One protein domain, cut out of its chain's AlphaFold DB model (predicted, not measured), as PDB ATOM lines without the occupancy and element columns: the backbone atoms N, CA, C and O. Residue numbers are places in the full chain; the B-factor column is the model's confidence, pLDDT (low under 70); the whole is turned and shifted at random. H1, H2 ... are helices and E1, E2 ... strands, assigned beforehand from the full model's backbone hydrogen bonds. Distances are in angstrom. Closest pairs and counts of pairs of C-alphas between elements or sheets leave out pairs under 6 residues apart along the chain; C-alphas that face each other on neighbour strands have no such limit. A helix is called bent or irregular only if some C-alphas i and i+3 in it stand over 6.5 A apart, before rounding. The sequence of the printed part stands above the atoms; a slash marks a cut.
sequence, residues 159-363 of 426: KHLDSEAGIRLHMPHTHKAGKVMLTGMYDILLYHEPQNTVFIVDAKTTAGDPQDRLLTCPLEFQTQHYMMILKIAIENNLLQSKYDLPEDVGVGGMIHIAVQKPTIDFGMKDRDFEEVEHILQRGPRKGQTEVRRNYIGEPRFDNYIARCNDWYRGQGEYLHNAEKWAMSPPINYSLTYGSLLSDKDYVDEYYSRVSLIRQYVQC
ATOM      1  N   LYS A 159     -30.283  -2.740 -43.296       97.00
ATOM      2  CA  LYS A 159     -29.588  -2.572 -44.570       97.00
ATOM      3  C   LYS A 159     -30.571  -1.994 -45.585       97.00
ATOM      4  O   LYS A 159     -31.582  -2.602 -45.912       97.00
ATOM      5  N   HIS A 160     -30.284  -0.812 -46.112       96.81
ATOM      6  CA  HIS A 160     -31.056  -0.245 -47.224       96.81
ATOM      7  C   HIS A 160     -30.806  -1.034 -48.502       96.81
ATOM      8  O   HIS A 160     -29.651  -1.301 -48.833       96.81
ATOM      9  N   LEU A 161     -31.884  -1.388 -49.196       96.00
ATOM     10  CA  LEU A 161     -31.820  -2.116 -50.456       96.00
ATOM     11  C   LEU A 161     -32.016  -1.185 -51.650       96.00
ATOM     12  O   LEU A 161     -31.256  -1.259 -52.611       96.00
ATOM     13  N   ASP A 162     -33.045  -0.334 -51.606       94.88
ATOM     14  CA  ASP A 162     -33.417   0.526 -52.732       94.88
ATOM     15  C   ASP A 162     -34.373   1.649 -52.285       94.88
ATOM     16  O   ASP A 162     -35.018   1.540 -51.235       94.88
ATOM     17  N   SER A 163     -34.470   2.709 -53.085       93.56
ATOM     18  CA  SER A 163     -35.439   3.809 -52.932       93.56
ATOM     19  C   SER A 163     -36.252   3.938 -54.224       93.56
ATOM     20  O   SER A 163     -35.693   3.774 -55.308       93.56
ATOM     21  N   GLU A 164     -37.558   4.212 -54.134       90.75
ATOM     22  CA  GLU A 164     -38.500   4.107 -55.272       90.75
ATOM     23  C   GLU A 164     -38.389   2.753 -55.994       90.75
ATOM     24  O   GLU A 164     -38.283   2.647 -57.225       90.75
ATOM     25  N   ALA A 165     -38.386   1.681 -55.199       90.75
ATOM     26  CA  ALA A 165     -38.245   0.322 -55.686       90.75
ATOM     27  C   ALA A 165     -39.525  -0.094 -56.427       90.75
ATOM     28  O   ALA A 165     -40.530  -0.486 -55.828       90.75
ATOM     29  N   GLY A 166     -39.502   0.012 -57.753       90.44
ATOM     30  CA  GLY A 166     -40.620  -0.384 -58.602       90.44
ATOM     31  C   GLY A 166     -40.564  -1.861 -58.955       90.44
ATOM     32  O   GLY A 166     -39.691  -2.229 -59.728       90.44
ATOM     33  N   ILE A 167     -41.496  -2.679 -58.462       91.19
ATOM     34  CA  ILE A 167     -41.597  -4.114 -58.775       91.19
ATOM     35  C   ILE A 167     -42.818  -4.362 -59.651       91.19
ATOM     36  O   ILE A 167     -43.934  -3.988 -59.288       91.19
ATOM     37  N   ARG A 168     -42.618  -5.053 -60.775       91.25
ATOM     38  CA  ARG A 168     -43.693  -5.528 -61.648       91.25
ATOM     39  C   ARG A 168     -43.570  -7.028 -61.878       91.25
ATOM     40  O   ARG A 168     -42.522  -7.490 -62.324       91.25
ATOM     41  N   LEU A 169     -44.640  -7.768 -61.590       90.38
ATOM     42  CA  LEU A 169     -44.679  -9.229 -61.701       90.38
ATOM     43  C   LEU A 169     -46.053  -9.747 -62.131       90.38
ATOM     44  O   LEU A 169     -47.071  -9.068 -61.980       90.38
ATOM     45  N   HIS A 170     -46.090 -10.967 -62.662       87.56
ATOM     46  CA  HIS A 170     -47.338 -11.643 -62.992       87.56
ATOM     47  C   HIS A 170     -48.026 -12.191 -61.743       87.56
ATOM     48  O   HIS A 170     -47.394 -12.793 -60.876       87.56
ATOM     49  N   MET A 171     -49.350 -12.043 -61.683       83.44
ATOM     50  CA  MET A 171     -50.143 -12.723 -60.663       83.44
ATOM     51  C   MET A 171     -50.006 -14.254 -60.823       83.44
ATOM     52  O   MET A 171     -50.155 -14.753 -61.945       83.44
ATOM     53  N   PRO A 172     -49.751 -15.014 -59.738       75.75
ATOM     54  CA  PRO A 172     -49.624 -16.467 -59.804       75.75
ATOM     55  C   PRO A 172     -50.850 -17.163 -60.415       75.75
ATOM     56  O   PRO A 172     -51.996 -16.792 -60.151       75.75
ATOM     57  N   HIS A 173     -50.607 -18.209 -61.217       62.56
ATOM     58  CA  HIS A 173     -51.626 -18.924 -62.010       62.56
ATOM     59  C   HIS A 173     -52.614 -19.751 -61.163       62.56
ATOM     60  O   HIS A 173     -53.588 -20.284 -61.695       62.56
ATOM     61  N   THR A 174     -52.388 -19.856 -59.852       57.56
ATOM     62  CA  THR A 174     -53.233 -20.610 -58.910       57.56
ATOM     63  C   THR A 174     -54.667 -20.078 -58.840       57.56
ATOM     64  O   THR A 174     -55.586 -20.811 -58.473       57.56
ATOM     65  N   HIS A 175     -54.902 -18.844 -59.283       56.81
ATOM     66  CA  HIS A 175     -56.239 -18.307 -59.490       56.81
ATOM     67  C   HIS A 175     -56.595 -18.428 -60.978       56.81
ATOM     68  O   HIS A 175     -55.934 -17.823 -61.813       56.81
ATOM     69  N   LYS A 176     -57.652 -19.196 -61.300       50.03
ATOM     70  CA  LYS A 176     -58.169 -19.604 -62.638       50.03
ATOM     71  C   LYS A 176     -58.426 -18.497 -63.688       50.03
ATOM     72  O   LYS A 176     -59.192 -18.701 -64.626       50.03
ATOM     73  N   ALA A 177     -57.885 -17.300 -63.543       51.72
ATOM     74  CA  ALA A 177     -58.385 -16.118 -64.207       51.72
ATOM     75  C   ALA A 177     -57.253 -15.212 -64.696       51.72
ATOM     76  O   ALA A 177     -56.969 -14.177 -64.100       51.72
ATOM     77  N   GLY A 178     -56.690 -15.611 -65.843       61.97
ATOM     78  CA  GLY A 178     -55.926 -14.780 -66.778       61.97
ATOM     79  C   GLY A 178     -54.592 -14.225 -66.268       61.97
ATOM     80  O   GLY A 178     -54.395 -13.974 -65.086       61.97
ATOM     81  N   LYS A 179     -53.664 -13.969 -67.195       76.00
ATOM     82  CA  LYS A 179     -52.413 -13.270 -66.882       76.00
ATOM     83  C   LYS A 179     -52.721 -11.785 -66.661       76.00
ATOM     84  O   LYS A 179     -53.091 -11.092 -67.606       76.00
ATOM     85  N   VAL A 180     -52.593 -11.300 -65.427       86.81
ATOM     86  CA  VAL A 180     -52.554  -9.862 -65.110       86.81
ATOM     87  C   VAL A 180     -51.220  -9.511 -64.473       86.81
ATOM     88  O   VAL A 180     -50.623 -10.336 -63.781       86.81
ATOM     89  N   MET A 181     -50.755  -8.293 -64.736       91.88
ATOM     90  CA  MET A 181     -49.551  -7.743 -64.122       91.88
ATOM     91  C   MET A 181     -49.916  -6.988 -62.853       91.88
ATOM     92  O   MET A 181     -50.874  -6.219 -62.859       91.88
ATOM     93  N   LEU A 182     -49.145  -7.193 -61.794       93.69
ATOM     94  CA  LEU A 182     -49.191  -6.438 -60.547       93.69
ATOM     95  C   LEU A 182     -47.997  -5.480 -60.524       93.69
ATOM     96  O   LEU A 182     -46.906  -5.872 -60.943       93.69
ATOM     97  N   THR A 183     -48.196  -4.259 -60.033       93.81
ATOM     98  CA  THR A 183     -47.142  -3.243 -59.937       93.81
ATOM     99  C   THR A 183     -47.159  -2.565 -58.571       93.81
ATOM    100  O   THR A 183     -48.147  -1.938 -58.186       93.81
ATOM    101  N   GLY A 184     -46.026  -2.632 -57.873       93.00
ATOM    102  CA  GLY A 184     -45.749  -1.919 -56.630       93.00
ATOM    103  C   GLY A 184     -44.652  -0.875 -56.828       93.00
ATOM    104  O   GLY A 184     -43.734  -1.089 -57.618       93.00
ATOM    105  N   MET A 185     -44.755   0.250 -56.123       91.19
ATOM    106  CA  MET A 185     -43.694   1.254 -56.012       91.19
ATOM    107  C   MET A 185     -43.466   1.522 -54.534       91.19
ATOM    108  O   MET A 185     -44.371   2.024 -53.870       91.19
ATOM    109  N   TYR A 186     -42.314   1.111 -54.020       94.31
ATOM    110  CA  TYR A 186     -41.988   1.240 -52.604       94.31
ATOM    111  C   TYR A 186     -41.098   2.458 -52.397       94.31
ATOM    112  O   TYR A 186     -40.056   2.537 -53.043       94.31
ATOM    113  N   ASP A 187     -41.467   3.360 -51.487       94.62
ATOM    114  CA  ASP A 187     -40.675   4.569 -51.233       94.62
ATOM    115  C   ASP A 187     -39.254   4.189 -50.796       94.62
ATOM    116  O   ASP A 187     -38.272   4.672 -51.361       94.62
ATOM    117  N   ILE A 188     -39.134   3.260 -49.837       96.00
ATOM    118  CA  ILE A 188     -37.857   2.657 -49.433       96.00
ATOM    119  C   ILE A 188     -38.049   1.161 -49.173       96.00
ATOM    120  O   ILE A 188     -39.053   0.733 -48.602       96.00
ATOM    121  N   LEU A 189     -37.053   0.360 -49.550       97.38
ATOM    122  CA  LEU A 189     -36.956  -1.053 -49.196       97.38
ATOM    123  C   LEU A 189     -35.776  -1.276 -48.240       97.38
ATOM    124  O   LEU A 189     -34.640  -0.897 -48.540       97.38
ATOM    125  N   LEU A 190     -36.043  -1.890 -47.089       97.94
ATOM    126  CA  LEU A 190     -35.057  -2.161 -46.039       97.94
ATOM    127  C   LEU A 190     -34.988  -3.661 -45.745       97.94
ATOM    128  O   LEU A 190     -36.008  -4.334 -45.684       97.94
ATOM    129  N   TYR A 191     -33.796  -4.183 -45.498       98.44
ATOM    130  CA  TYR A 191     -33.560  -5.523 -44.972       98.44
ATOM    131  C   TYR A 191     -33.170  -5.430 -43.499       98.44
ATOM    132  O   TYR A 191     -32.212  -4.749 -43.147       98.44
ATOM    133  N   HIS A 192     -33.929  -6.094 -42.635       98.12
ATOM    134  CA  HIS A 192     -33.676  -6.163 -41.204       98.12
ATOM    135  C   HIS A 192     -32.849  -7.416 -40.891       98.12
ATOM    136  O   HIS A 192     -33.408  -8.503 -40.713       98.12
ATOM    137  N   GLU A 193     -31.524  -7.269 -40.800       96.38
ATOM    138  CA  GLU A 193     -30.595  -8.410 -40.741       96.38
ATOM    139  C   GLU A 193     -30.877  -9.366 -39.569       96.38
ATOM    140  O   GLU A 193     -31.003 -10.564 -39.812       96.38
ATOM    141  N   PRO A 194     -31.095  -8.898 -38.318       97.75
ATOM    142  CA  PRO A 194     -31.322  -9.814 -37.196       97.75
ATOM    143  C   PRO A 194     -32.615 -10.637 -37.278       97.75
ATOM    144  O   PRO A 194     -32.731 -11.649 -36.596       97.75
ATOM    145  N   GLN A 195     -33.602 -10.187 -38.057       97.62
ATOM    146  CA  GLN A 195     -34.885 -10.887 -38.227       97.62
ATOM    147  C   GLN A 195     -34.921 -11.691 -39.526       97.62
ATOM    148  O   GLN A 195     -35.865 -12.443 -39.732       97.62
ATOM    149  N   ASN A 196     -33.913 -11.530 -40.391       98.25
ATOM    150  CA  ASN A 196     -33.904 -12.055 -41.749       98.25
ATOM    151  C   ASN A 196     -35.195 -11.711 -42.518       98.25
ATOM    152  O   ASN A 196     -35.857 -12.574 -43.092       98.25
ATOM    153  N   THR A 197     -35.599 -10.436 -42.497       98.62
ATOM    154  CA  THR A 197     -36.845  -9.998 -43.146       98.62
ATOM    155  C   THR A 197     -36.715  -8.684 -43.901       98.62
ATOM    156  O   THR A 197     -36.018  -7.776 -43.452       98.62
ATOM    157  N   VAL A 198     -37.455  -8.537 -45.000       98.56
ATOM    158  CA  VAL A 198     -37.547  -7.292 -45.779       98.56
ATOM    159  C   VAL A 198     -38.773  -6.471 -45.365       98.56
ATOM    160  O   VAL A 198     -39.889  -6.990 -45.314       98.56
ATOM    161  N   PHE A 199     -38.571  -5.181 -45.104       98.56
ATOM    162  CA  PHE A 199     -39.603  -4.196 -44.796       98.56
ATOM    163  C   PHE A 199     -39.754  -3.175 -45.922       98.56
ATOM    164  O   PHE A 199     -38.772  -2.674 -46.473       98.56
ATOM    165  N   ILE A 200     -41.003  -2.825 -46.208       98.44
ATOM    166  CA  ILE A 200     -41.368  -1.683 -47.048       98.44
ATOM    167  C   ILE A 200     -41.506  -0.471 -46.130       98.44
ATOM    168  O   ILE A 200     -42.170  -0.568 -45.103       98.44
ATOM    169  N   VAL A 201     -40.924   0.666 -46.487       97.69
ATOM    170  CA  VAL A 201     -41.255   1.952 -45.864       97.69
ATOM    171  C   VAL A 201     -42.150   2.716 -46.822       97.69
ATOM    172  O   VAL A 201     -41.858   2.788 -48.016       97.69
ATOM    173  N   ASP A 202     -43.225   3.284 -46.296       96.75
ATOM    174  CA  ASP A 202     -44.151   4.134 -47.035       96.75
ATOM    175  C   ASP A 202     -44.456   5.388 -46.219       96.75
ATOM    176  O   ASP A 202     -44.851   5.341 -45.049       96.75
ATOM    177  N   ALA A 203     -44.195   6.534 -46.833       95.12
ATOM    178  CA  ALA A 203     -44.415   7.832 -46.246       95.12
ATOM    179  C   ALA A 203     -45.783   8.377 -46.659       95.12
ATOM    180  O   ALA A 203     -46.224   8.312 -47.804       95.12
ATOM    181  N   LYS A 204     -46.482   8.974 -45.700       93.88
ATOM    182  CA  LYS A 204     -47.776   9.619 -45.889       93.88
ATOM    183  C   LYS A 204     -47.672  11.066 -45.452       93.88
ATOM    184  O   LYS A 204     -47.461  11.359 -44.282       93.88
ATOM    185  N   THR A 205     -47.918  11.993 -46.372       93.56
ATOM    186  CA  THR A 205     -48.167  13.386 -45.989       93.56
ATOM    187  C   THR A 205     -49.665  13.611 -45.811       93.56
ATOM    188  O   THR A 205     -50.466  13.266 -46.683       93.56
ATOM    189  N   THR A 206     -50.075  14.213 -44.697       94.19
ATOM    190  CA  THR A 206     -51.496  14.418 -44.370       94.19
ATOM    191  C   THR A 206     -51.779  15.861 -43.974       94.19
ATOM    192  O   THR A 206     -50.938  16.521 -43.382       94.19
ATOM    193  N   ALA A 207     -52.949  16.389 -44.333       91.75
ATOM    194  CA  ALA A 207     -53.412  17.668 -43.784       91.75
ATOM    195  C   ALA A 207     -54.064  17.485 -42.398       91.75
ATOM    196  O   ALA A 207     -54.046  18.396 -41.571       91.75
ATOM    197  N   GLY A 208     -54.650  16.307 -42.167       92.62
ATOM    198  CA  GLY A 208     -55.297  15.934 -40.914       92.62
ATOM    199  C   GLY A 208     -54.315  15.365 -39.896       92.62
ATOM    200  O   GLY A 208     -53.103  15.509 -40.031       92.62
ATOM    201  N   ASP A 209     -54.864  14.719 -38.881       94.50
ATOM    202  CA  ASP A 209     -54.108  14.080 -37.812       94.50
ATOM    203  C   ASP A 209     -53.277  12.875 -38.334       94.50
ATOM    204  O   ASP A 209     -53.818  12.029 -39.061       94.50
ATOM    205  N   PRO A 210     -51.964  12.784 -38.031       94.69
ATOM    206  CA  PRO A 210     -51.128  11.642 -38.413       94.69
ATOM    207  C   PRO A 210     -51.568  10.309 -37.819       94.69
ATOM    208  O   PRO A 210     -51.470   9.294 -38.504       94.69
ATOM    209  N   GLN A 211     -52.052  10.286 -36.579       94.69
ATOM    210  CA  GLN A 211     -52.520   9.063 -35.937       94.69
ATOM    211  C   GLN A 211     -53.755   8.525 -36.661       94.69
ATOM    212  O   GLN A 211     -53.765   7.356 -37.042       94.69
ATOM    213  N   ASP A 212     -54.730   9.387 -36.960       95.69
ATOM    214  CA  ASP A 212     -55.905   9.004 -37.755       95.69
ATOM    215  C   ASP A 212     -55.500   8.482 -39.138       95.69
ATOM    216  O   ASP A 212     -56.026   7.473 -39.610       95.69
ATOM    217  N   ARG A 213     -54.519   9.133 -39.784       95.69
ATOM    218  CA  ARG A 213     -53.994   8.675 -41.076       95.69
ATOM    219  C   ARG A 213     -53.356   7.291 -40.976       95.69
ATOM    220  O   ARG A 213     -53.512   6.506 -41.904       95.69
ATOM    221  N   LEU A 214     -52.620   6.998 -39.907       96.38
ATOM    222  CA  LEU A 214     -51.931   5.716 -39.734       96.38
ATOM    223  C   LEU A 214     -52.886   4.579 -39.364       96.38
ATOM    224  O   LEU A 214     -52.644   3.442 -39.759       96.38
ATOM    225  N   LEU A 215     -53.983   4.872 -38.659       96.44
ATOM    226  CA  LEU A 215     -54.994   3.877 -38.293       96.44
ATOM    227  C   LEU A 215     -55.641   3.208 -39.515       96.44
ATOM    228  O   LEU A 215     -56.043   2.049 -39.434       96.44
ATOM    229  N   THR A 216     -55.721   3.904 -40.652       95.81
ATOM    230  CA  THR A 216     -56.292   3.341 -41.884       95.81
ATOM    231  C   THR A 216     -55.283   2.548 -42.709       95.81
ATOM    232  O   THR A 216     -55.696   1.686 -43.486       95.81
ATOM    233  N   CYS A 217     -53.976   2.778 -42.531       96.88
ATOM    234  CA  CYS A 217     -52.932   2.168 -43.355       96.88
ATOM    235  C   CYS A 217     -53.029   0.631 -43.442       96.88
ATOM    236  O   CYS A 217     -52.962   0.116 -44.559       96.88
ATOM    237  N   PRO A 218     -53.244  -0.136 -42.352       95.50
ATOM    238  CA  PRO A 218     -53.349  -1.597 -42.440       95.50
ATOM    239  C   PRO A 218     -54.532  -2.100 -43.286       95.50
ATOM    240  O   PRO A 218     -54.471  -3.201 -43.830       95.50
ATOM    241  N   LEU A 219     -55.601  -1.300 -43.397       94.88
ATOM    242  CA  LEU A 219     -56.840  -1.641 -44.110       94.88
ATOM    243  C   LEU A 219     -56.805  -1.232 -45.589       94.88
ATOM    244  O   LEU A 219     -57.613  -1.700 -46.400       94.88
ATOM    245  N   GLU A 220     -55.880  -0.342 -45.949       96.50
ATOM    246  CA  GLU A 220     -55.728   0.162 -47.305       96.50
ATOM    247  C   GLU A 220     -55.247  -0.929 -48.255       96.50
ATOM    248  O   GLU A 220     -54.327  -1.699 -47.967       96.50
ATOM    249  N   PHE A 221     -55.830  -0.947 -49.455       97.81
ATOM    250  CA  PHE A 221     -55.407  -1.877 -50.496       97.81
ATOM    251  C   PHE A 221     -53.932  -1.692 -50.870       97.81
ATOM    252  O   PHE A 221     -53.291  -2.657 -51.264       97.81
ATOM    253  N   GLN A 222     -53.365  -0.488 -50.714       97.12
ATOM    254  CA  GLN A 222     -51.940  -0.258 -50.953       97.12
ATOM    255  C   GLN A 222     -51.053  -1.156 -50.087       97.12
ATOM    256  O   GLN A 222     -50.169  -1.814 -50.630       97.12
ATOM    257  N   THR A 223     -51.325  -1.230 -48.785       98.00
ATOM    258  CA  THR A 223     -50.551  -2.043 -47.840       98.00
ATOM    259  C   THR A 223     -50.640  -3.523 -48.185       98.00
ATOM    260  O   THR A 223     -49.615  -4.178 -48.370       98.00
ATOM    261  N   GLN A 224     -51.865  -4.023 -48.395       97.56
ATOM    262  CA  GLN A 224     -52.110  -5.396 -48.852       97.56
ATOM    263  C   GLN A 224     -51.363  -5.695 -50.158       97.56
ATOM    264  O   GLN A 224     -50.654  -6.693 -50.276       97.56
ATOM    265  N   HIS A 225     -51.499  -4.813 -51.146       97.81
ATOM    266  CA  HIS A 225     -50.956  -5.010 -52.481       97.81
ATOM    267  C   HIS A 225     -49.434  -5.013 -52.502       97.81
ATOM    268  O   HIS A 225     -48.844  -5.883 -53.139       97.81
ATOM    269  N   TYR A 226     -48.799  -4.095 -51.781       97.88
ATOM    270  CA  TYR A 226     -47.345  -4.014 -51.711       97.88
ATOM    271  C   TYR A 226     -46.757  -5.203 -50.952       97.88
ATOM    272  O   TYR A 226     -45.831  -5.843 -51.443       97.88
ATOM    273  N   MET A 227     -47.342  -5.580 -49.814       98.00
ATOM    274  CA  MET A 227     -46.886  -6.751 -49.066       98.00
ATOM    275  C   MET A 227     -47.067  -8.060 -49.852       98.00
ATOM    276  O   MET A 227     -46.185  -8.914 -49.819       98.00
ATOM    277  N   MET A 228     -48.159  -8.207 -50.609       96.88
ATOM    278  CA  MET A 228     -48.378  -9.377 -51.468       96.88
ATOM    279  C   MET A 228     -47.402  -9.431 -52.650       96.88
ATOM    280  O   MET A 228     -46.877 -10.501 -52.947       96.88
ATOM    281  N   ILE A 229     -47.105  -8.301 -53.304       96.12
ATOM    282  CA  ILE A 229     -46.075  -8.248 -54.356       96.12
ATOM    283  C   ILE A 229     -44.704  -8.598 -53.775       96.12
ATOM    284  O   ILE A 229     -43.976  -9.383 -54.378       96.12
ATOM    285  N   LEU A 230     -44.360  -8.058 -52.603       96.94
ATOM    286  CA  LEU A 230     -43.108  -8.371 -51.920       96.94
ATOM    287  C   LEU A 230     -43.003  -9.869 -51.598       96.94
ATOM    288  O   LEU A 230     -41.984 -10.480 -51.910       96.94
ATOM    289  N   LYS A 231     -44.066 -10.466 -51.046       96.31
ATOM    290  CA  LYS A 231     -44.145 -11.909 -50.776       96.31
ATOM    291  C   LYS A 231     -43.885 -12.729 -52.033       96.31
ATOM    292  O   LYS A 231     -42.988 -13.562 -52.030       96.31
ATOM    293  N   ILE A 232     -44.609 -12.447 -53.118       94.00
ATOM    294  CA  ILE A 232     -44.441 -13.165 -54.387       94.00
ATOM    295  C   ILE A 232     -43.010 -12.986 -54.913       94.00
ATOM    296  O   ILE A 232     -42.408 -13.946 -55.387       94.00
ATOM    297  N   ALA A 233     -42.434 -11.785 -54.814       93.69
ATOM    298  CA  ALA A 233     -41.070 -11.536 -55.267       93.69
ATOM    299  C   ALA A 233     -40.022 -12.335 -54.475       93.69
ATOM    300  O   ALA A 233     -39.087 -12.863 -55.077       93.69
ATOM    301  N   ILE A 234     -40.193 -12.459 -53.157       95.25
ATOM    302  CA  ILE A 234     -39.333 -13.268 -52.284       95.25
ATOM    303  C   ILE A 234     -39.509 -14.765 -52.568       95.25
ATOM    304  O   ILE A 234     -38.520 -15.462 -52.772       95.25
ATOM    305  N   GLU A 235     -40.748 -15.258 -52.657       93.25
ATOM    306  CA  GLU A 235     -41.047 -16.675 -52.939       93.25
ATOM    307  C   GLU A 235     -40.501 -17.138 -54.301       93.25
ATOM    308  O   GLU A 235     -40.252 -18.323 -54.500       93.25
ATOM    309  N   ASN A 236     -40.290 -16.206 -55.236       90.75
ATOM    310  CA  ASN A 236     -39.715 -16.471 -56.557       90.75
ATOM    311  C   ASN A 236     -38.217 -16.118 -56.651       90.75
ATOM    312  O   ASN A 236     -37.683 -16.009 -57.753       90.75
ATOM    313  N   ASN A 237     -37.533 -15.926 -55.519       93.12
ATOM    314  CA  ASN A 237     -36.098 -15.631 -55.431       93.12
ATOM    315  C   ASN A 237     -35.645 -14.348 -56.169       93.12
ATOM    316  O   ASN A 237     -34.475 -14.199 -56.541       93.12
ATOM    317  N   LEU A 238     -36.568 -13.412 -56.425       91.44
ATOM    318  CA  LEU A 238     -36.313 -12.229 -57.254       91.44
ATOM    319  C   LEU A 238     -35.532 -11.159 -56.499       91.44
ATOM    320  O   LEU A 238     -34.672 -10.491 -57.074       91.44
ATOM    321  N   LEU A 239     -35.840 -10.980 -55.213       93.06
ATOM    322  CA  LEU A 239     -35.163  -9.987 -54.382       93.06
ATOM    323  C   LEU A 239     -33.804 -10.471 -53.905       93.06
ATOM    324  O   LEU A 239     -32.858  -9.693 -53.895       93.06
ATOM    325  N   GLN A 240     -33.708 -11.752 -53.572       95.06
ATOM    326  CA  GLN A 240     -32.475 -12.417 -53.185       95.06
ATOM    327  C   GLN A 240     -31.435 -12.286 -54.292       95.06
ATOM    328  O   GLN A 240     -30.348 -11.774 -54.048       95.06
ATOM    329  N   SER A 241     -31.813 -12.618 -55.530       91.62
ATOM    330  CA  SER A 241     -30.927 -12.490 -56.691       91.62
ATOM    331  C   SER A 241     -30.507 -11.040 -56.962       91.62
ATOM    332  O   SER A 241     -29.385 -10.793 -57.392       91.62
ATOM    333  N   LYS A 242     -31.402 -10.067 -56.736       92.69
ATOM    334  CA  LYS A 242     -31.134  -8.647 -57.018       92.69
ATOM    335  C   LYS A 242     -30.263  -7.979 -55.952       92.69
ATOM    336  O   LYS A 242     -29.429  -7.144 -56.292       92.69
ATOM    337  N   TYR A 243     -30.500  -8.293 -54.682       95.44
ATOM    338  CA  TYR A 243     -29.934  -7.567 -53.543       95.44
ATOM    339  C   TYR A 243     -28.990  -8.405 -52.672       95.44
ATOM    340  O   TYR A 243     -28.564  -7.917 -51.621       95.44
ATOM    341  N   ASP A 244     -28.662  -9.625 -53.106       96.25
ATOM    342  CA  ASP A 244     -27.805 -10.568 -52.380       96.25
ATOM    343  C   ASP A 244     -28.347 -10.828 -50.962       96.25
ATOM    344  O   ASP A 244     -27.722 -10.504 -49.950       96.25
ATOM    345  N   LEU A 245     -29.598 -11.303 -50.898       97.50
ATOM    346  CA  LEU A 245     -30.276 -11.648 -49.640       97.50
ATOM    347  C   LEU A 245     -30.253 -13.166 -49.411       97.50
ATOM    348  O   LEU A 245     -30.234 -13.913 -50.391       97.50
ATOM    349  N   PRO A 246     -30.326 -13.627 -48.146       98.06
ATOM    350  CA  PRO A 246     -30.472 -15.047 -47.834       98.06
ATOM    351  C   PRO A 246     -31.680 -15.684 -48.530       98.06
ATOM    352  O   PRO A 246     -32.720 -15.046 -48.703       98.06
ATOM    353  N   GLU A 247     -31.560 -16.962 -48.899       96.75
ATOM    354  CA  GLU A 247     -32.632 -17.708 -49.578       96.75
ATOM    355  C   GLU A 247     -33.908 -17.815 -48.727       96.75
ATOM    356  O   GLU A 247     -35.014 -17.797 -49.263       96.75
ATOM    357  N   ASP A 248     -33.755 -17.874 -47.403       97.69
ATOM    358  CA  ASP A 248     -34.824 -18.007 -46.412       97.69
ATOM    359  C   ASP A 248     -35.383 -16.662 -45.909       97.69
ATOM    360  O   ASP A 248     -36.132 -16.632 -44.930       97.69
ATOM    361  N   VAL A 249     -35.039 -15.544 -46.565       98.44
ATOM    362  CA  VAL A 249     -35.516 -14.211 -46.178       98.44
ATOM    363  C   VAL A 249     -37.047 -14.129 -46.191       98.44
ATOM    364  O   VAL A 249     -37.713 -14.563 -47.128       98.44
ATOM    365  N   GLY A 250     -37.624 -13.534 -45.146       98.25
ATOM    366  CA  GLY A 250     -39.068 -13.361 -44.994       98.25
ATOM    367  C   GLY A 250     -39.580 -11.956 -45.329       98.25
ATOM    368  O   GLY A 250     -38.825 -11.002 -45.527       98.25
ATOM    369  N   VAL A 251     -40.905 -11.800 -45.316       98.44
ATOM    370  CA  VAL A 251     -41.559 -10.481 -45.330       98.44
ATOM    371  C   VAL A 251     -41.696  -9.976 -43.896       98.44
ATOM    372  O   VAL A 251     -42.413 -10.570 -43.096       98.44
ATOM    373  N   GLY A 252     -41.054  -8.854 -43.578       98.25
ATOM    374  CA  GLY A 252     -41.143  -8.217 -42.260       98.25
ATOM    375  C   GLY A 252     -42.436  -7.426 -42.094       98.25
ATOM    376  O   GLY A 252     -43.084  -7.466 -41.046       98.25
ATOM    377  N   GLY A 253     -42.866  -6.763 -43.168       98.19
ATOM    378  CA  GLY A 253     -44.090  -5.975 -43.205       98.19
ATOM    379  C   GLY A 253     -43.879  -4.607 -43.839       98.19
ATOM    380  O   GLY A 253     -43.020  -4.430 -44.705       98.19
ATOM    381  N   MET A 254     -44.676  -3.640 -43.400       98.50
ATOM    382  CA  MET A 254     -44.683  -2.279 -43.919       98.50
ATOM    383  C   MET A 254     -44.668  -1.263 -42.780       98.50
ATOM    384  O   MET A 254     -45.563  -1.249 -41.930       98.50
ATOM    385  N   ILE A 255     -43.633  -0.431 -42.766       97.69
ATOM    386  CA  ILE A 255     -43.446   0.690 -41.855       97.69
ATOM    387  C   ILE A 255     -44.087   1.917 -42.499       97.69
ATOM    388  O   ILE A 255     -43.682   2.338 -43.580       97.69
ATOM    389  N   HIS A 256     -45.060   2.507 -41.817       97.31
ATOM    390  CA  HIS A 256     -45.735   3.717 -42.271       97.31
ATOM    391  C   HIS A 256     -45.218   4.917 -41.493       97.31
ATOM    392  O   HIS A 256     -45.217   4.895 -40.261       97.31
ATOM    393  N   ILE A 257     -44.829   5.973 -42.201       95.12
ATOM    394  CA  ILE A 257     -44.376   7.237 -41.615       95.12
ATOM    395  C   ILE A 257     -45.376   8.320 -41.997       95.12
ATOM    396  O   ILE A 257     -45.456   8.690 -43.164       95.12
ATOM    397  N   ALA A 258     -46.135   8.852 -41.043       94.81
ATOM    398  CA  ALA A 258     -47.059   9.949 -41.312       94.81
ATOM    399  C   ALA A 258     -46.473  11.288 -40.867       94.81
ATOM    400  O   ALA A 258     -46.070  11.444 -39.717       94.81
ATOM    401  N   VAL A 259     -46.477  12.263 -41.776       94.06
ATOM    402  CA  VAL A 259     -46.030  13.641 -41.540       94.06
ATOM    403  C   VAL A 259     -47.177  14.602 -41.835       94.06
ATOM    404  O   VAL A 259     -47.716  14.637 -42.948       94.06
ATOM    405  N   GLN A 260     -47.572  15.389 -40.836       94.88
ATOM    406  CA  GLN A 260     -48.590  16.415 -41.008       94.88
ATOM    407  C   GLN A 260     -48.019  17.622 -41.744       94.88
ATOM    408  O   GLN A 260     -47.010  18.187 -41.341       94.88
ATOM    409  N   LYS A 261     -48.701  18.057 -42.802       94.50
ATOM    410  CA  LYS A 261     -48.355  19.264 -43.551       94.50
ATOM    411  C   LYS A 261     -48.653  20.485 -42.678       94.50
ATOM    412  O   LYS A 261     -49.814  20.660 -42.286       94.50
ATOM    413  N   PRO A 262     -47.665  21.350 -42.414       94.50
ATOM    414  CA  PRO A 262     -47.912  22.633 -41.785       94.50
ATOM    415  C   PRO A 262     -48.958  23.436 -42.562       94.50
ATOM    416  O   PRO A 262     -48.965  23.452 -43.791       94.50
ATOM    417  N   THR A 263     -49.826  24.161 -41.858       93.94
ATOM    418  CA  THR A 263     -50.840  25.041 -42.475       93.94
ATOM    419  C   THR A 263     -50.245  26.379 -42.934       93.94
ATOM    420  O   THR A 263     -50.912  27.415 -42.880       93.94
ATOM    421  N   ILE A 264     -48.964  26.378 -43.299       94.44
ATOM    422  CA  ILE A 264     -48.189  27.558 -43.663       94.44
ATOM    423  C   ILE A 264     -47.494  27.338 -45.001       94.44
ATOM    424  O   ILE A 264     -46.852  26.313 -45.232       94.44
ATOM    425  N   ASP A 265     -47.582  28.346 -45.857       93.50
ATOM    426  CA  ASP A 265     -46.923  28.350 -47.157       93.50
ATOM    427  C   ASP A 265     -45.628  29.159 -47.111       93.50
ATOM    428  O   ASP A 265     -45.511  30.130 -46.347       93.50
ATOM    429  N   PHE A 266     -44.689  28.773 -47.974       94.94
ATOM    430  CA  PHE A 266     -43.508  29.563 -48.288       94.94
ATOM    431  C   PHE A 266     -43.909  30.852 -49.022       94.94
ATOM    432  O   PHE A 266     -44.634  30.813 -50.023       94.94
ATOM    433  N   GLY A 267     -43.455  32.008 -48.533       93.94
ATOM    434  CA  GLY A 267     -43.743  33.298 -49.151       93.94
ATOM    435  C   GLY A 267     -43.378  34.514 -48.298       93.94
ATOM    436  O   GLY A 267     -42.317  34.590 -47.693       93.94
ATOM    437  N   MET A 268     -44.261  35.520 -48.276       93.50
ATOM    438  CA  MET A 268     -43.968  36.856 -47.722       93.50
ATOM    439  C   MET A 268     -43.482  36.856 -46.267       93.50
ATOM    440  O   MET A 268     -42.686  37.714 -45.903       93.50
ATOM    441  N   LYS A 269     -43.955  35.912 -45.446       94.50
ATOM    442  CA  LYS A 269     -43.585  35.800 -44.026       94.50
ATOM    443  C   LYS A 269     -42.200  35.178 -43.795       94.50
ATOM    444  O   LYS A 269     -41.766  35.112 -42.654       94.50
ATOM    445  N   ASP A 270     -41.536  34.723 -44.857       96.50
ATOM    446  CA  ASP A 270     -40.199  34.113 -44.821       96.50
ATOM    447  C   ASP A 270     -39.103  35.087 -45.274       96.50
ATOM    448  O   ASP A 270     -37.940  34.720 -45.422       96.50
ATOM    449  N   ARG A 271     -39.463  36.345 -45.526       96.38
ATOM    450  CA  ARG A 271     -38.520  37.435 -45.784       96.38
ATOM    451  C   ARG A 271     -37.826  37.843 -44.488       96.38
ATOM    452  O   ARG A 271     -38.398  37.681 -43.408       96.38
ATOM    453  N   ASP A 272     -36.632  38.411 -44.600       95.12
ATOM    454  CA  ASP A 272     -36.009  39.083 -43.460       95.12
ATOM    455  C   ASP A 272     -36.905  40.247 -43.010       95.12
ATOM    456  O   ASP A 272     -37.657  40.807 -43.811       95.12
ATOM    457  N   PHE A 273     -36.895  40.588 -41.724       94.56
ATOM    458  CA  PHE A 273     -37.758  41.644 -41.204       94.56
ATOM    459  C   PHE A 273     -37.090  42.457 -40.107       94.56
ATOM    460  O   PHE A 273     -36.227  41.974 -39.377       94.56
ATOM    461  N   GLU A 274     -37.570  43.685 -39.965       95.38
ATOM    462  CA  GLU A 274     -37.276  44.549 -38.831       95.38
ATOM    463  C   GLU A 274     -38.528  44.691 -37.969       95.38
ATOM    464  O   GLU A 274     -39.650  44.810 -38.476       95.38
ATOM    465  N   GLU A 275     -38.346  44.662 -36.656       94.06
ATOM    466  CA  GLU A 275     -39.413  44.954 -35.709       94.06
ATOM    467  C   GLU A 275     -39.524  46.467 -35.532       94.06
ATOM    468  O   GLU A 275     -38.601  47.130 -35.065       94.06
ATOM    469  N   VAL A 276     -40.662  47.020 -35.945       95.44
ATOM    470  CA  VAL A 276     -40.931  48.455 -35.911       95.44
ATOM    471  C   VAL A 276     -42.096  48.711 -34.968       95.44
ATOM    472  O   VAL A 276     -43.163  48.104 -35.089       95.44
ATOM    473  N   GLU A 277     -41.907  49.639 -34.036       93.88
ATOM    474  CA  GLU A 277     -42.991  50.123 -33.191       93.88
ATOM    475  C   GLU A 277     -44.024  50.882 -34.031       93.88
ATOM    476  O   GLU A 277     -43.728  51.866 -34.710       93.88
ATOM    477  N   HIS A 278     -45.269  50.425 -33.978       92.94
ATOM    478  CA  HIS A 278     -46.391  51.032 -34.666       92.94
ATOM    479  C   HIS A 278     -47.414  51.540 -33.652       92.94
ATOM    480  O   HIS A 278     -48.052  50.765 -32.943       92.94
ATOM    481  N   ILE A 279     -47.606  52.858 -33.600       92.69
ATOM    482  CA  ILE A 279     -48.624  53.474 -32.744       92.69
ATOM    483  C   ILE A 279     -49.963  53.454 -33.480       92.69
ATOM    484  O   ILE A 279     -50.119  54.097 -34.524       92.69
ATOM    485  N   LEU A 280     -50.951  52.762 -32.913       92.19
ATOM    486  CA  LEU A 280     -52.299  52.678 -33.467       92.19
ATOM    487  C   LEU A 280     -52.941  54.072 -33.547       92.19
ATOM    488  O   LEU A 280     -53.191  54.723 -32.536       92.19
ATOM    489  N   GLN A 281     -53.249  54.537 -34.759       92.62
ATOM    490  CA  GLN A 281     -53.747  55.904 -34.988       92.62
ATOM    491  C   GLN A 281     -55.275  56.047 -34.871       92.62
ATOM    492  O   GLN A 281     -55.790  57.168 -34.812       92.62
ATOM    493  N   ARG A 282     -56.029  54.938 -34.873       90.56
ATOM    494  CA  ARG A 282     -57.504  54.931 -34.938       90.56
ATOM    495  C   ARG A 282     -58.112  53.791 -34.111       90.56
ATOM    496  O   ARG A 282     -57.450  52.794 -33.842       90.56
ATOM    497  N   GLY A 283     -59.394  53.935 -33.767       92.06
ATOM    498  CA  GLY A 283     -60.189  52.929 -33.055       92.06
ATOM    499  C   GLY A 283     -60.051  52.969 -31.524       92.06
ATOM    500  O   GLY A 283     -59.328  53.812 -30.993       92.06
ATOM    501  N   PRO A 284     -60.728  52.053 -30.803       93.19
ATOM    502  CA  PRO A 284     -60.741  52.016 -29.331       93.19
ATOM    503  C   PRO A 284     -59.361  51.833 -28.683       93.19
ATOM    504  O   PRO A 284     -59.184  52.154 -27.514       93.19
ATOM    505  N   ARG A 285     -58.378  51.327 -29.441       92.44
ATOM    506  CA  ARG A 285     -56.992  51.091 -29.001       92.44
ATOM    507  C   ARG A 285     -56.011  52.173 -29.480       92.44
ATOM    508  O   ARG A 285     -54.804  51.949 -29.479       92.44
ATOM    509  N   LYS A 286     -56.508  53.333 -29.929       93.81
ATOM    510  CA  LYS A 286     -55.668  54.443 -30.401       93.81
ATOM    511  C   LYS A 286     -54.650  54.858 -29.330       93.81
ATOM    512  O   LYS A 286     -55.007  55.016 -28.168       93.81
ATOM    513  N   GLY A 287     -53.402  55.072 -29.740       92.19
ATOM    514  CA  GLY A 287     -52.289  55.443 -28.865       92.19
ATOM    515  C   GLY A 287     -51.550  54.255 -28.242       92.19
ATOM    516  O   GLY A 287     -50.496  54.468 -27.655       92.19
ATOM    517  N   GLN A 288     -52.048  53.020 -28.388       93.62
ATOM    518  CA  GLN A 288     -51.280  51.831 -28.009       93.62
ATOM    519  C   GLN A 288     -50.188  51.555 -29.052       93.62
ATOM    520  O   GLN A 288     -50.459  51.588 -30.257       93.62
ATOM    521  N   THR A 289     -48.975  51.278 -28.577       93.62
ATOM    522  CA  THR A 289     -47.855  50.812 -29.401       93.62
ATOM    523  C   THR A 289     -47.944  49.302 -29.569       93.62
ATOM    524  O   THR A 289     -48.093  48.570 -28.592       93.62
ATOM    525  N   GLU A 290     -47.838  48.833 -30.805       93.12
ATOM    526  CA  GLU A 290     -47.655  47.423 -31.125       93.12
ATOM    527  C   GLU A 290     -46.389  47.239 -31.955       93.12
ATOM    528  O   GLU A 290     -46.088  48.044 -32.834       93.12
ATOM    529  N   VAL A 291     -45.639  46.174 -31.688       92.12
ATOM    530  CA  VAL A 291     -44.480  45.814 -32.504       92.12
ATOM    531  C   VAL A 291     -44.988  45.102 -33.753       92.12
ATOM    532  O   VAL A 291     -45.679  44.085 -33.662       92.12
ATOM    533  N   ARG A 292     -44.677  45.645 -34.932       92.12
ATOM    534  CA  ARG A 292     -45.001  45.035 -36.228       92.12
ATOM    535  C   ARG A 292     -43.727  44.616 -36.943       92.12
ATOM    536  O   ARG A 292     -42.739  45.340 -36.928       92.12
ATOM    537  N   ARG A 293     -43.782  43.480 -37.639       93.81
ATOM    538  CA  ARG A 293     -42.705  43.042 -38.534       93.81
ATOM    539  C   ARG A 293     -42.840  43.725 -39.888       93.81
ATOM    540  O   ARG A 293     -43.854  43.554 -40.569       93.81
ATOM    541  N   ASN A 294     -41.824  44.486 -40.269       93.56
ATOM    542  CA  ASN A 294     -41.678  45.050 -41.600       93.56
ATOM    543  C   ASN A 294     -40.772  44.135 -42.431       93.56
ATOM    544  O   ASN A 294     -39.569  44.085 -42.190       93.56
ATOM    545  N   TYR A 295     -41.354  43.387 -43.368       94.81
ATOM    546  CA  TYR A 295     -40.644  42.397 -44.183       94.81
ATOM    547  C   TYR A 295     -39.915  43.052 -45.366       94.81
ATOM    548  O   TYR A 295     -40.511  43.838 -46.104       94.81
ATOM    549  N   ILE A 296     -38.651  42.690 -45.580       94.31
ATOM    550  CA  ILE A 296     -37.725  43.291 -46.547       94.31
ATOM    551  C   ILE A 296     -37.078  42.181 -47.392       94.31
ATOM    552  O   ILE A 296     -36.785  41.095 -46.902       94.31
ATOM    553  N   GLY A 297     -36.842  42.457 -48.678       95.06
ATOM    554  CA  GLY A 297     -36.153  41.531 -49.583       95.06
ATOM    555  C   GLY A 297     -37.019  40.365 -50.068       95.06
ATOM    556  O   GLY A 297     -38.251  40.432 -50.029       95.06
ATOM    557  N   GLU A 298     -36.361  39.318 -50.566       94.94
ATOM    558  CA  GLU A 298     -37.007  38.103 -51.077       94.94
ATOM    559  C   GLU A 298     -37.183  37.034 -49.984       94.94
ATOM    560  O   GLU A 298     -36.425  37.021 -49.012       94.94
ATOM    561  N   PRO A 299     -38.193  36.145 -50.096       95.44
ATOM    562  CA  PRO A 299     -38.377  35.037 -49.163       95.44
ATOM    563  C   PRO A 299     -37.126  34.157 -49.069       95.44
ATOM    564  O   PRO A 299     -36.563  33.762 -50.090       95.44
ATOM    565  N   ARG A 300     -36.714  33.809 -47.848       96.12
ATOM    566  CA  ARG A 300     -35.556  32.948 -47.588       96.12
ATOM    567  C   ARG A 300     -36.006  31.587 -47.092       96.12
ATOM    568  O   ARG A 300     -36.820  31.483 -46.176       96.12
ATOM    569  N   PHE A 301     -35.442  30.535 -47.673       94.75
ATOM    570  CA  PHE A 301     -35.811  29.170 -47.317       94.75
ATOM    571  C   PHE A 301     -35.472  28.830 -45.853       94.75
ATOM    572  O   PHE A 301     -36.288  28.217 -45.173       94.75
ATOM    573  N   ASP A 302     -34.351  29.331 -45.324       95.56
ATOM    574  CA  ASP A 302     -33.967  29.143 -43.915       95.56
ATOM    575  C   ASP A 302     -35.031  29.672 -42.937       95.56
ATOM    576  O   ASP A 302     -35.356  29.021 -41.943       95.56
ATOM    577  N   ASN A 303     -35.630  30.826 -43.247       96.38
ATOM    578  CA  ASN A 303     -36.697  31.412 -42.434       96.38
ATOM    579  C   ASN A 303     -37.964  30.542 -42.479       96.38
ATOM    580  O   ASN A 303     -38.656  30.395 -41.469       96.38
ATOM    581  N   TYR A 304     -38.242  29.909 -43.623       96.69
ATOM    582  CA  TYR A 304     -39.354  28.969 -43.754       96.69
ATOM    583  C   TYR A 304     -39.125  27.675 -42.977       96.69
ATOM    584  O   TYR A 304     -40.047  27.204 -42.309       96.69
ATOM    585  N   ILE A 305     -37.906  27.130 -42.999       95.69
ATOM    586  CA  ILE A 305     -37.511  25.989 -42.160       95.69
ATOM    587  C   ILE A 305     -37.704  26.327 -40.682       95.69
ATOM    588  O   ILE A 305     -38.329  25.557 -39.954       95.69
ATOM    589  N   ALA A 306     -37.244  27.502 -40.242       95.38
ATOM    590  CA  ALA A 306     -37.432  27.953 -38.866       95.38
ATOM    591  C   ALA A 306     -38.924  28.040 -38.496       95.38
ATOM    592  O   ALA A 306     -39.342  27.496 -37.474       95.38
ATOM    593  N   ARG A 307     -39.761  28.624 -39.367       96.25
ATOM    594  CA  ARG A 307     -41.219  28.688 -39.157       96.25
ATOM    595  C   ARG A 307     -41.887  27.314 -39.159       96.25
ATOM    596  O   ARG A 307     -42.832  27.113 -38.397       96.25
ATOM    597  N   CYS A 308     -41.433  26.378 -39.992       96.25
ATOM    598  CA  CYS A 308     -41.901  24.994 -39.956       96.25
ATOM    599  C   CYS A 308     -41.529  24.336 -38.625       96.25
ATOM    600  O   CYS A 308     -42.375  23.682 -38.018       96.25
ATOM    601  N   ASN A 309     -40.301  24.538 -38.143       94.94
ATOM    602  CA  ASN A 309     -39.834  23.985 -36.873       94.94
ATOM    603  C   ASN A 309     -40.663  24.516 -35.698       94.94
ATOM    604  O   ASN A 309     -41.145  23.726 -34.887       94.94
ATOM    605  N   ASP A 310     -40.918  25.826 -35.660       95.50
ATOM    606  CA  ASP A 310     -41.804  26.432 -34.666       95.50
ATOM    607  C   ASP A 310     -43.219  25.844 -34.744       95.50
ATOM    608  O   ASP A 310     -43.829  25.550 -33.716       95.50
ATOM    609  N   TRP A 311     -43.745  25.623 -35.955       96.19
ATOM    610  CA  TRP A 311     -45.072  25.037 -36.146       96.19
ATOM    611  C   TRP A 311     -45.154  23.614 -35.593       96.19
ATOM    612  O   TRP A 311     -46.063  23.318 -34.816       96.19
ATOM    613  N   TYR A 312     -44.197  22.751 -35.942       94.25
ATOM    614  CA  TYR A 312     -44.164  21.357 -35.494       94.25
ATOM    615  C   TYR A 312     -43.909  21.220 -33.988       94.25
ATOM    616  O   TYR A 312     -44.404  20.281 -33.370       94.25
ATOM    617  N   ARG A 313     -43.162  22.152 -33.383       92.44
ATOM    618  CA  ARG A 313     -42.917  22.179 -31.933       92.44
ATOM    619  C   ARG A 313     -44.020  22.889 -31.146       92.44
ATOM    620  O   ARG A 313     -43.985  22.867 -29.920       92.44
ATOM    621  N   GLY A 314     -44.967  23.543 -31.823       94.50
ATOM    622  CA  GLY A 314     -45.965  24.386 -31.168       94.50
ATOM    623  C   GLY A 314     -45.312  25.540 -30.402       94.50
ATOM    624  O   GLY A 314     -45.612  25.761 -29.234       94.50
ATOM    625  N   GLN A 315     -44.367  26.241 -31.026       95.25
ATOM    626  CA  GLN A 315     -43.597  27.337 -30.434       95.25
ATOM    627  C   GLN A 315     -43.885  28.667 -31.144       95.25
ATOM    628  O   GLN A 315     -44.510  28.709 -32.206       95.25
ATOM    629  N   GLY A 316     -43.463  29.775 -30.527       94.31
ATOM    630  CA  GLY A 316     -43.636  31.119 -31.083       94.31
ATOM    631  C   GLY A 316     -45.105  31.455 -31.362       94.31
ATOM    632  O   GLY A 316     -45.962  31.344 -30.485       94.31
ATOM    633  N   GLU A 317     -45.409  31.835 -32.604       93.19
ATOM    634  CA  GLU A 317     -46.776  32.149 -33.059       93.19
ATOM    635  C   GLU A 317     -47.717  30.926 -33.049       93.19
ATOM    636  O   GLU A 317     -48.941  31.071 -33.110       93.19
ATOM    637  N   TYR A 318     -47.162  29.717 -32.940       96.50
ATOM    638  CA  TYR A 318     -47.893  28.453 -32.984       96.50
ATOM    639  C   TYR A 318     -48.054  27.802 -31.608       96.50
ATOM    640  O   TYR A 318     -48.387  26.622 -31.535       96.50
ATOM    641  N   LEU A 319     -47.881  28.557 -30.513       96.75
ATOM    642  CA  LEU A 319     -48.046  28.051 -29.141       96.75
ATOM    643  C   LEU A 319     -49.414  27.395 -28.894       96.75
ATOM    644  O   LEU A 319     -49.525  26.441 -28.131       96.75
ATOM    645  N   HIS A 320     -50.450  27.852 -29.601       95.62
ATOM    646  CA  HIS A 320     -51.789  27.260 -29.568       95.62
ATOM    647  C   HIS A 320     -51.837  25.795 -30.046       95.62
ATOM    648  O   HIS A 320     -52.795  25.093 -29.741       95.62
ATOM    649  N   ASN A 321     -50.823  25.322 -30.780       94.81
ATOM    650  CA  ASN A 321     -50.718  23.930 -31.208       94.81
ATOM    651  C   ASN A 321     -49.971  23.039 -30.202       94.81
ATOM    652  O   ASN A 321     -50.027  21.824 -30.350       94.81
ATOM    653  N   ALA A 322     -49.290  23.593 -29.192       93.56
ATOM    654  CA  ALA A 322     -48.448  22.814 -28.278       93.56
ATOM    655  C   ALA A 322     -49.229  21.703 -27.554       93.56
ATOM    656  O   ALA A 322     -48.796  20.555 -27.527       93.56
ATOM    657  N   GLU A 323     -50.411  22.024 -27.022       93.44
ATOM    658  CA  GLU A 323     -51.280  21.046 -26.355       93.44
ATOM    659  C   GLU A 323     -51.761  19.963 -27.331       93.44
ATOM    660  O   GLU A 323     -51.750  18.774 -27.013       93.44
ATOM    661  N   LYS A 324     -52.107  20.361 -28.562       92.62
ATOM    662  CA  LYS A 324     -52.494  19.430 -29.623       92.62
ATOM    663  C   LYS A 324     -51.353  18.464 -29.960       92.62
ATOM    664  O   LYS A 324     -51.593  17.266 -30.028       92.62
ATOM    665  N   TRP A 325     -50.130  18.963 -30.131       91.62
ATOM    666  CA  TRP A 325     -48.950  18.153 -30.468       91.62
ATOM    667  C   TRP A 325     -48.464  17.264 -29.330       91.62
ATOM    668  O   TRP A 325     -47.879  16.214 -29.593       91.62
ATOM    669  N   ALA A 326     -48.751  17.635 -28.082       89.25
ATOM    670  CA  ALA A 326     -48.519  16.766 -26.936       89.25
ATOM    671  C   ALA A 326     -49.435  15.529 -26.956       89.25
ATOM    672  O   ALA A 326     -49.010  14.451 -26.540       89.25
ATOM    673  N   MET A 327     -50.675  15.669 -27.444       90.00
ATOM    674  CA  MET A 327     -51.644  14.568 -27.529       90.00
ATOM    675  C   MET A 327     -51.526  13.762 -28.824       90.00
ATOM    676  O   MET A 327     -51.602  12.539 -28.791       90.00
ATOM    677  N   SER A 328     -51.340  14.447 -29.951       91.19
ATOM    678  CA  SER A 328     -51.204  13.843 -31.272       91.19
ATOM    679  C   SER A 328     -50.013  14.465 -31.993       91.19
ATOM    680  O   SER A 328     -50.129  15.550 -32.572       91.19
ATOM    681  N   PRO A 329     -48.832  13.828 -31.917       92.06
ATOM    682  CA  PRO A 329     -47.636  14.356 -32.540       92.06
ATOM    683  C   PRO A 329     -47.822  14.541 -34.054       92.06
ATOM    684  O   PRO A 329     -48.343  13.651 -34.730       92.06
ATOM    685  N   PRO A 330     -47.328  15.653 -34.626       93.69
ATOM    686  CA  PRO A 330     -47.471  15.944 -36.052       93.69
ATOM    687  C   PRO A 330     -46.604  15.037 -36.949       93.69
ATOM    688  O   PRO A 330     -46.667  15.134 -38.175       93.69
ATOM    689  N   ILE A 331     -45.803  14.152 -36.350       93.00
ATOM    690  CA  ILE A 331     -45.053  13.080 -37.007       93.00
ATOM    691  C   ILE A 331     -45.269  11.813 -36.191       93.00
ATOM    692  O   ILE A 331     -45.057  11.822 -34.977       93.00
ATOM    693  N   ASN A 332     -45.678  10.731 -36.843       92.25
ATOM    694  CA  ASN A 332     -45.953   9.473 -36.162       92.25
ATOM    695  C   ASN A 332     -45.636   8.267 -37.061       92.25
ATOM    696  O   ASN A 332     -45.495   8.404 -38.280       92.25
ATOM    697  N   TYR A 333     -45.534   7.087 -36.453       92.81
ATOM    698  CA  TYR A 333     -45.179   5.839 -37.116       92.81
ATOM    699  C   TYR A 333     -46.209   4.756 -36.818       92.81
ATOM    700  O   TYR A 333     -46.788   4.707 -35.733       92.81
ATOM    701  N   SER A 334     -46.404   3.839 -37.757       94.94
ATOM    702  CA  SER A 334     -47.080   2.573 -37.476       94.94
ATOM    703  C   SER A 334     -46.410   1.431 -38.225       94.94
ATOM    704  O   SER A 334     -45.660   1.649 -39.176       94.94
ATOM    705  N   LEU A 335     -46.672   0.204 -37.786       96.31
ATOM    706  CA  LEU A 335     -46.121  -0.995 -38.398       96.31
ATOM    707  C   LEU A 335     -47.247  -1.980 -38.703       96.31
ATOM    708  O   LEU A 335     -48.016  -2.355 -37.821       96.31
ATOM    709  N   THR A 336     -47.329  -2.401 -39.962       97.69
ATOM    710  CA  THR A 336     -48.174  -3.514 -40.402       97.69
ATOM    711  C   THR A 336     -47.290  -4.735 -40.617       97.69
ATOM    712  O   THR A 336     -46.447  -4.727 -41.506       97.69
ATOM    713  N   TYR A 337     -47.446  -5.773 -39.799       97.81
ATOM    714  CA  TYR A 337     -46.547  -6.930 -39.816       97.81
ATOM    715  C   TYR A 337     -46.838  -7.904 -40.962       97.81
ATOM    716  O   TYR A 337     -47.995  -8.165 -41.295       97.81
ATOM    717  N   GLY A 338     -45.777  -8.523 -41.491       96.88
ATOM    718  CA  GLY A 338     -45.840  -9.578 -42.512       96.88
ATOM    719  C   GLY A 338     -46.674 -10.801 -42.121       96.88
ATOM    720  O   GLY A 338     -47.189 -11.498 -42.991       96.88
ATOM    721  N   SER A 339     -46.880 -11.026 -40.822       96.88
ATOM    722  CA  SER A 339     -47.712 -12.104 -40.277       96.88
ATOM    723  C   SER A 339     -49.163 -12.069 -40.771       96.88
ATOM    724  O   SER A 339     -49.764 -13.131 -40.927       96.88
ATOM    725  N   LEU A 340     -49.696 -10.893 -41.129       95.62
ATOM    726  CA  LEU A 340     -51.024 -10.760 -41.747       95.62
ATOM    727  C   LEU A 340     -51.144 -11.485 -43.095       95.62
ATOM    728  O   LEU A 340     -52.236 -11.867 -43.492       95.62
ATOM    729  N   LEU A 341     -50.037 -11.757 -43.790       94.62
ATOM    730  CA  LEU A 341     -50.043 -12.534 -45.038       94.62
ATOM    731  C   LEU A 341     -50.313 -14.031 -44.824       94.62
ATOM    732  O   LEU A 341     -50.410 -14.779 -45.801       94.62
ATOM    733  N   SER A 342     -50.371 -14.465 -43.563       94.38
ATOM    734  CA  SER A 342     -50.817 -15.800 -43.155       94.38
ATOM    735  C   SER A 342     -52.271 -15.802 -42.673       94.38
ATOM    736  O   SER A 342     -52.845 -16.874 -42.492       94.38
ATOM    737  N   ASP A 343     -52.870 -14.625 -42.463       96.56
ATOM    738  CA  ASP A 343     -54.285 -14.492 -42.134       96.56
ATOM    739  C   ASP A 343     -55.115 -14.744 -43.398       96.56
ATOM    740  O   ASP A 343     -54.972 -14.070 -44.423       96.56
ATOM    741  N   LYS A 344     -55.983 -15.755 -43.323       95.88
ATOM    742  CA  LYS A 344     -56.812 -16.166 -44.449       95.88
ATOM    743  C   LYS A 344     -57.776 -15.061 -44.880       95.88
ATOM    744  O   LYS A 344     -57.913 -14.844 -46.079       95.88
ATOM    745  N   ASP A 345     -58.401 -14.357 -43.940       96.56
ATOM    746  CA  ASP A 345     -59.390 -13.328 -44.261       96.56
ATOM    747  C   ASP A 345     -58.709 -12.127 -44.930       96.56
ATOM    748  O   ASP A 345     -59.222 -11.586 -45.911       96.56
ATOM    749  N   TYR A 346     -57.503 -11.770 -44.476       94.88
ATOM    750  CA  TYR A 346     -56.683 -10.720 -45.090       94.88
ATOM    751  C   TYR A 346     -56.311 -11.050 -46.545       94.88
ATOM    752  O   TYR A 346     -56.410 -10.207 -47.444       94.88
ATOM    753  N   VAL A 347     -55.902 -12.297 -46.795       94.50
ATOM    754  CA  VAL A 347     -55.524 -12.780 -48.129       94.50
ATOM    755  C   VAL A 347     -56.746 -12.916 -49.049       94.50
ATOM    756  O   VAL A 347     -56.694 -12.488 -50.207       94.50
ATOM    757  N   ASP A 348     -57.861 -13.451 -48.547       94.62
ATOM    758  CA  ASP A 348     -59.118 -13.585 -49.290       94.62
ATOM    759  C   ASP A 348     -59.701 -12.208 -49.656       94.62
ATOM    760  O   ASP A 348     -60.171 -12.001 -50.786       94.62
ATOM    761  N   GLU A 349     -59.612 -11.230 -48.748       95.94
ATOM    762  CA  GLU A 349     -59.979  -9.843 -49.028       95.94
ATOM    763  C   GLU A 349     -59.102  -9.260 -50.142       95.94
ATOM    764  O   GLU A 349     -59.633  -8.744 -51.132       95.94
ATOM    765  N   TYR A 350     -57.774  -9.383 -50.040       95.69
ATOM    766  CA  TYR A 350     -56.854  -8.906 -51.074       95.69
ATOM    767  C   TYR A 350     -57.210  -9.467 -52.457       95.69
ATOM    768  O   TYR A 350     -57.348  -8.708 -53.424       95.69
ATOM    769  N   TYR A 351     -57.414 -10.781 -52.569       94.31
ATOM    770  CA  TYR A 351     -57.759 -11.405 -53.846       94.31
ATOM    771  C   TYR A 351     -59.137 -10.989 -54.360       94.31
ATOM    772  O   TYR A 351     -59.315 -10.838 -55.573       94.31
ATOM    773  N   SER A 352     -60.096 -10.741 -53.468       94.62
ATOM    774  CA  SER A 352     -61.404 -10.189 -53.835       94.62
ATOM    775  C   SER A 352     -61.266  -8.788 -54.439       94.62
ATOM    776  O   SER A 352     -61.819  -8.516 -55.510       94.62
ATOM    777  N   ARG A 353     -60.448  -7.925 -53.821       95.88
ATOM    778  CA  ARG A 353     -60.138  -6.574 -54.316       95.88
ATOM    779  C   ARG A 353     -59.401  -6.612 -55.662       95.88
ATOM    780  O   ARG A 353     -59.798  -5.919 -56.599       95.88
ATOM    781  N   VAL A 354     -58.401  -7.486 -55.821       95.25
ATOM    782  CA  VAL A 354     -57.701  -7.713 -57.105       95.25
ATOM    783  C   VAL A 354     -58.660  -8.218 -58.185       95.25
ATOM    784  O   VAL A 354     -58.592  -7.766 -59.328       95.25
ATOM    785  N   SER A 355     -59.577  -9.129 -57.844       93.44
ATOM    786  CA  SER A 355     -60.565  -9.665 -58.784       93.44
ATOM    787  C   SER A 355     -61.484  -8.569 -59.330       93.44
ATOM    788  O   SER A 355     -61.738  -8.546 -60.536       93.44
ATOM    789  N   LEU A 356     -61.920  -7.630 -58.481       95.75
ATOM    790  CA  LEU A 356     -62.697  -6.462 -58.906       95.75
ATOM    791  C   LEU A 356     -61.921  -5.606 -59.915       95.75
ATOM    792  O   LEU A 356     -62.439  -5.299 -60.988       95.75
ATOM    793  N   ILE A 357     -60.669  -5.252 -59.612       96.75
ATOM    794  CA  ILE A 357     -59.839  -4.441 -60.518       96.75
ATOM    795  C   ILE A 357     -59.628  -5.178 -61.841       96.75
ATOM    796  O   ILE A 357     -59.809  -4.603 -62.916       96.75
ATOM    797  N   ARG A 358     -59.318  -6.477 -61.777       93.50
ATOM    798  CA  ARG A 358     -59.106  -7.319 -62.956       93.50
ATOM    799  C   ARG A 358     -60.295  -7.291 -63.911       93.50
ATOM    800  O   ARG A 358     -60.071  -7.240 -65.117       93.50
ATOM    801  N   GLN A 359     -61.532  -7.304 -63.410       94.75
ATOM    802  CA  GLN A 359     -62.717  -7.213 -64.273       94.75
ATOM    803  C   GLN A 359     -62.661  -5.969 -65.171       94.75
ATOM    804  O   GLN A 359     -62.952  -6.065 -66.361       94.75
ATOM    805  N   TYR A 360     -62.212  -4.831 -64.639       96.81
ATOM    806  CA  TYR A 360     -62.073  -3.581 -65.389       96.81
ATOM    807  C   TYR A 360     -60.783  -3.477 -66.211       96.81
ATOM    808  O   TYR A 360     -60.773  -2.792 -67.233       96.81
ATOM    809  N   VAL A 361     -59.710  -4.168 -65.818       95.06
ATOM    810  CA  VAL A 361     -58.481  -4.299 -66.625       95.06
ATOM    811  C   VAL A 361     -58.715  -5.173 -67.859       95.06
ATOM    812  O   VAL A 361     -58.185  -4.885 -68.924       95.06
ATOM    813  N   GLN A 362     -59.519  -6.232 -67.742       92.62
ATOM    814  CA  GLN A 362     -59.714  -7.221 -68.809       92.62
ATOM    815  C   GLN A 362     -60.963  -6.982 -69.658       92.62
ATOM    816  O   GLN A 362     -61.057  -7.508 -70.770       92.62
ATOM    817  N   CYS A 363     -61.948  -6.216 -69.175       94.38
ATOM    818  CA  CYS A 363     -63.112  -5.918 -69.999       94.38
ATOM    819  C   CYS A 363     -62.695  -5.118 -71.241       94.38
ATOM    820  O   CYS A 363     -61.696  -4.395 -71.247       94.38
TER     821      CYS A 363
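Overview. This is residues 159 to 363 of the 426 residues of the protein "PD-(D/E)XK nuclease family protein" of Candidatus Woesearchaeota archaeon (UniProt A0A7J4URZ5). A strongly twisted five-stranded sheet curled round helix H2 makes a body toward one end of a long rod, and the hairpin of E5 and E6 makes an arm at the other, with helices H4 and H5 between. H1 packs over E4 and E7, and H7, with its residues 346 to 353, packs about perpendicular on residues 221 to 225 of H2. The printed part has 205 residues, with seven named helices and seven named strands in the order E1 E2 E3 H1 H2 H3 E4 E5 E6 H4 H5 E7 H6 H7, class mixed. The large sheet runs E1 E2 E3 E4 E7, mixed. The whole is only just loose, close to extended, with a radius of gyration of the C-alphas of 24.8 A and spans of 82 by 38 by 32 A.

Arrangement. The large sheet holds E1, residues 159 to 170, E2, 181 to 192, E3, 197 to 206, E4, 250 to 260, and E7, 331 to 337. E1 E2 E3 form a meander, each strand the antiparallel neighbour of the one before; N 167 and O 184 are 2.9 A apart, N 190 and O 199 2.9 A. E1 bends by 79 degrees at residue 164, E2 by 82 degrees at 187. E3 and E4 are parallel, with N 202 and O 255 at 2.9 A; with H1, 210 to 219, H2, 221 to 235, and H3, 238 to 243, between them in the chain they form a strand-helix-strand unit. These helices are on one face of the sheet, two layers. E4 and E7 are antiparallel, with N 256 and O 334 at 2.8 A. H1 has a height over the sheet of 7.7 A; C-alphas 215 and 218 are 7.1 A apart, irregular. H7, 344 to 362, touches H2, about perpendicular at 81 degrees; the closest C-alphas, Gln 224 and Tyr 350, are 6.3 A apart. H6, 338 to 342, stands at the sheet's level. H4, 301 to 313, touches H5, 316 to 327, at C-alphas Trp 311 and Tyr 318, 5.4 A; H5 is irregular, with C-alphas 317 and 320 7.8 A apart. E5, 272 to 279, and E6, 289 to 296, form an antiparallel hairpin; N 276 and O 292 are 2.8 A apart. Every O i to N i+4 pair is within hydrogen-bond range in H2, H3 and H4; H7 has 14 of 15, H1 2 of 6 with 5 of 7 to N i+3, H5 3 of 8 with 7 of 9, H6 0 of 1 with 2 of 2.

Along the chain. E1 begins at C-alpha 159 (-29.588, -2.572, -44.570). E4 spans 31.5 A, E3 28.5 A, H7 26.1 A. E5 ends at C-alpha 279 (-48.624, 53.474, -32.744), and H7 at C-alpha 362 (-59.714, -7.221, -68.809).

Size, cuts and confidence. The C-alphas farthest apart, Lys 176 and Gly 287, are 82.5 A apart. The printed part has no cut. The link E4 to E5 is long. Mean pLDDT of the printed part is 93.5; residues 173 to 178 are under 70.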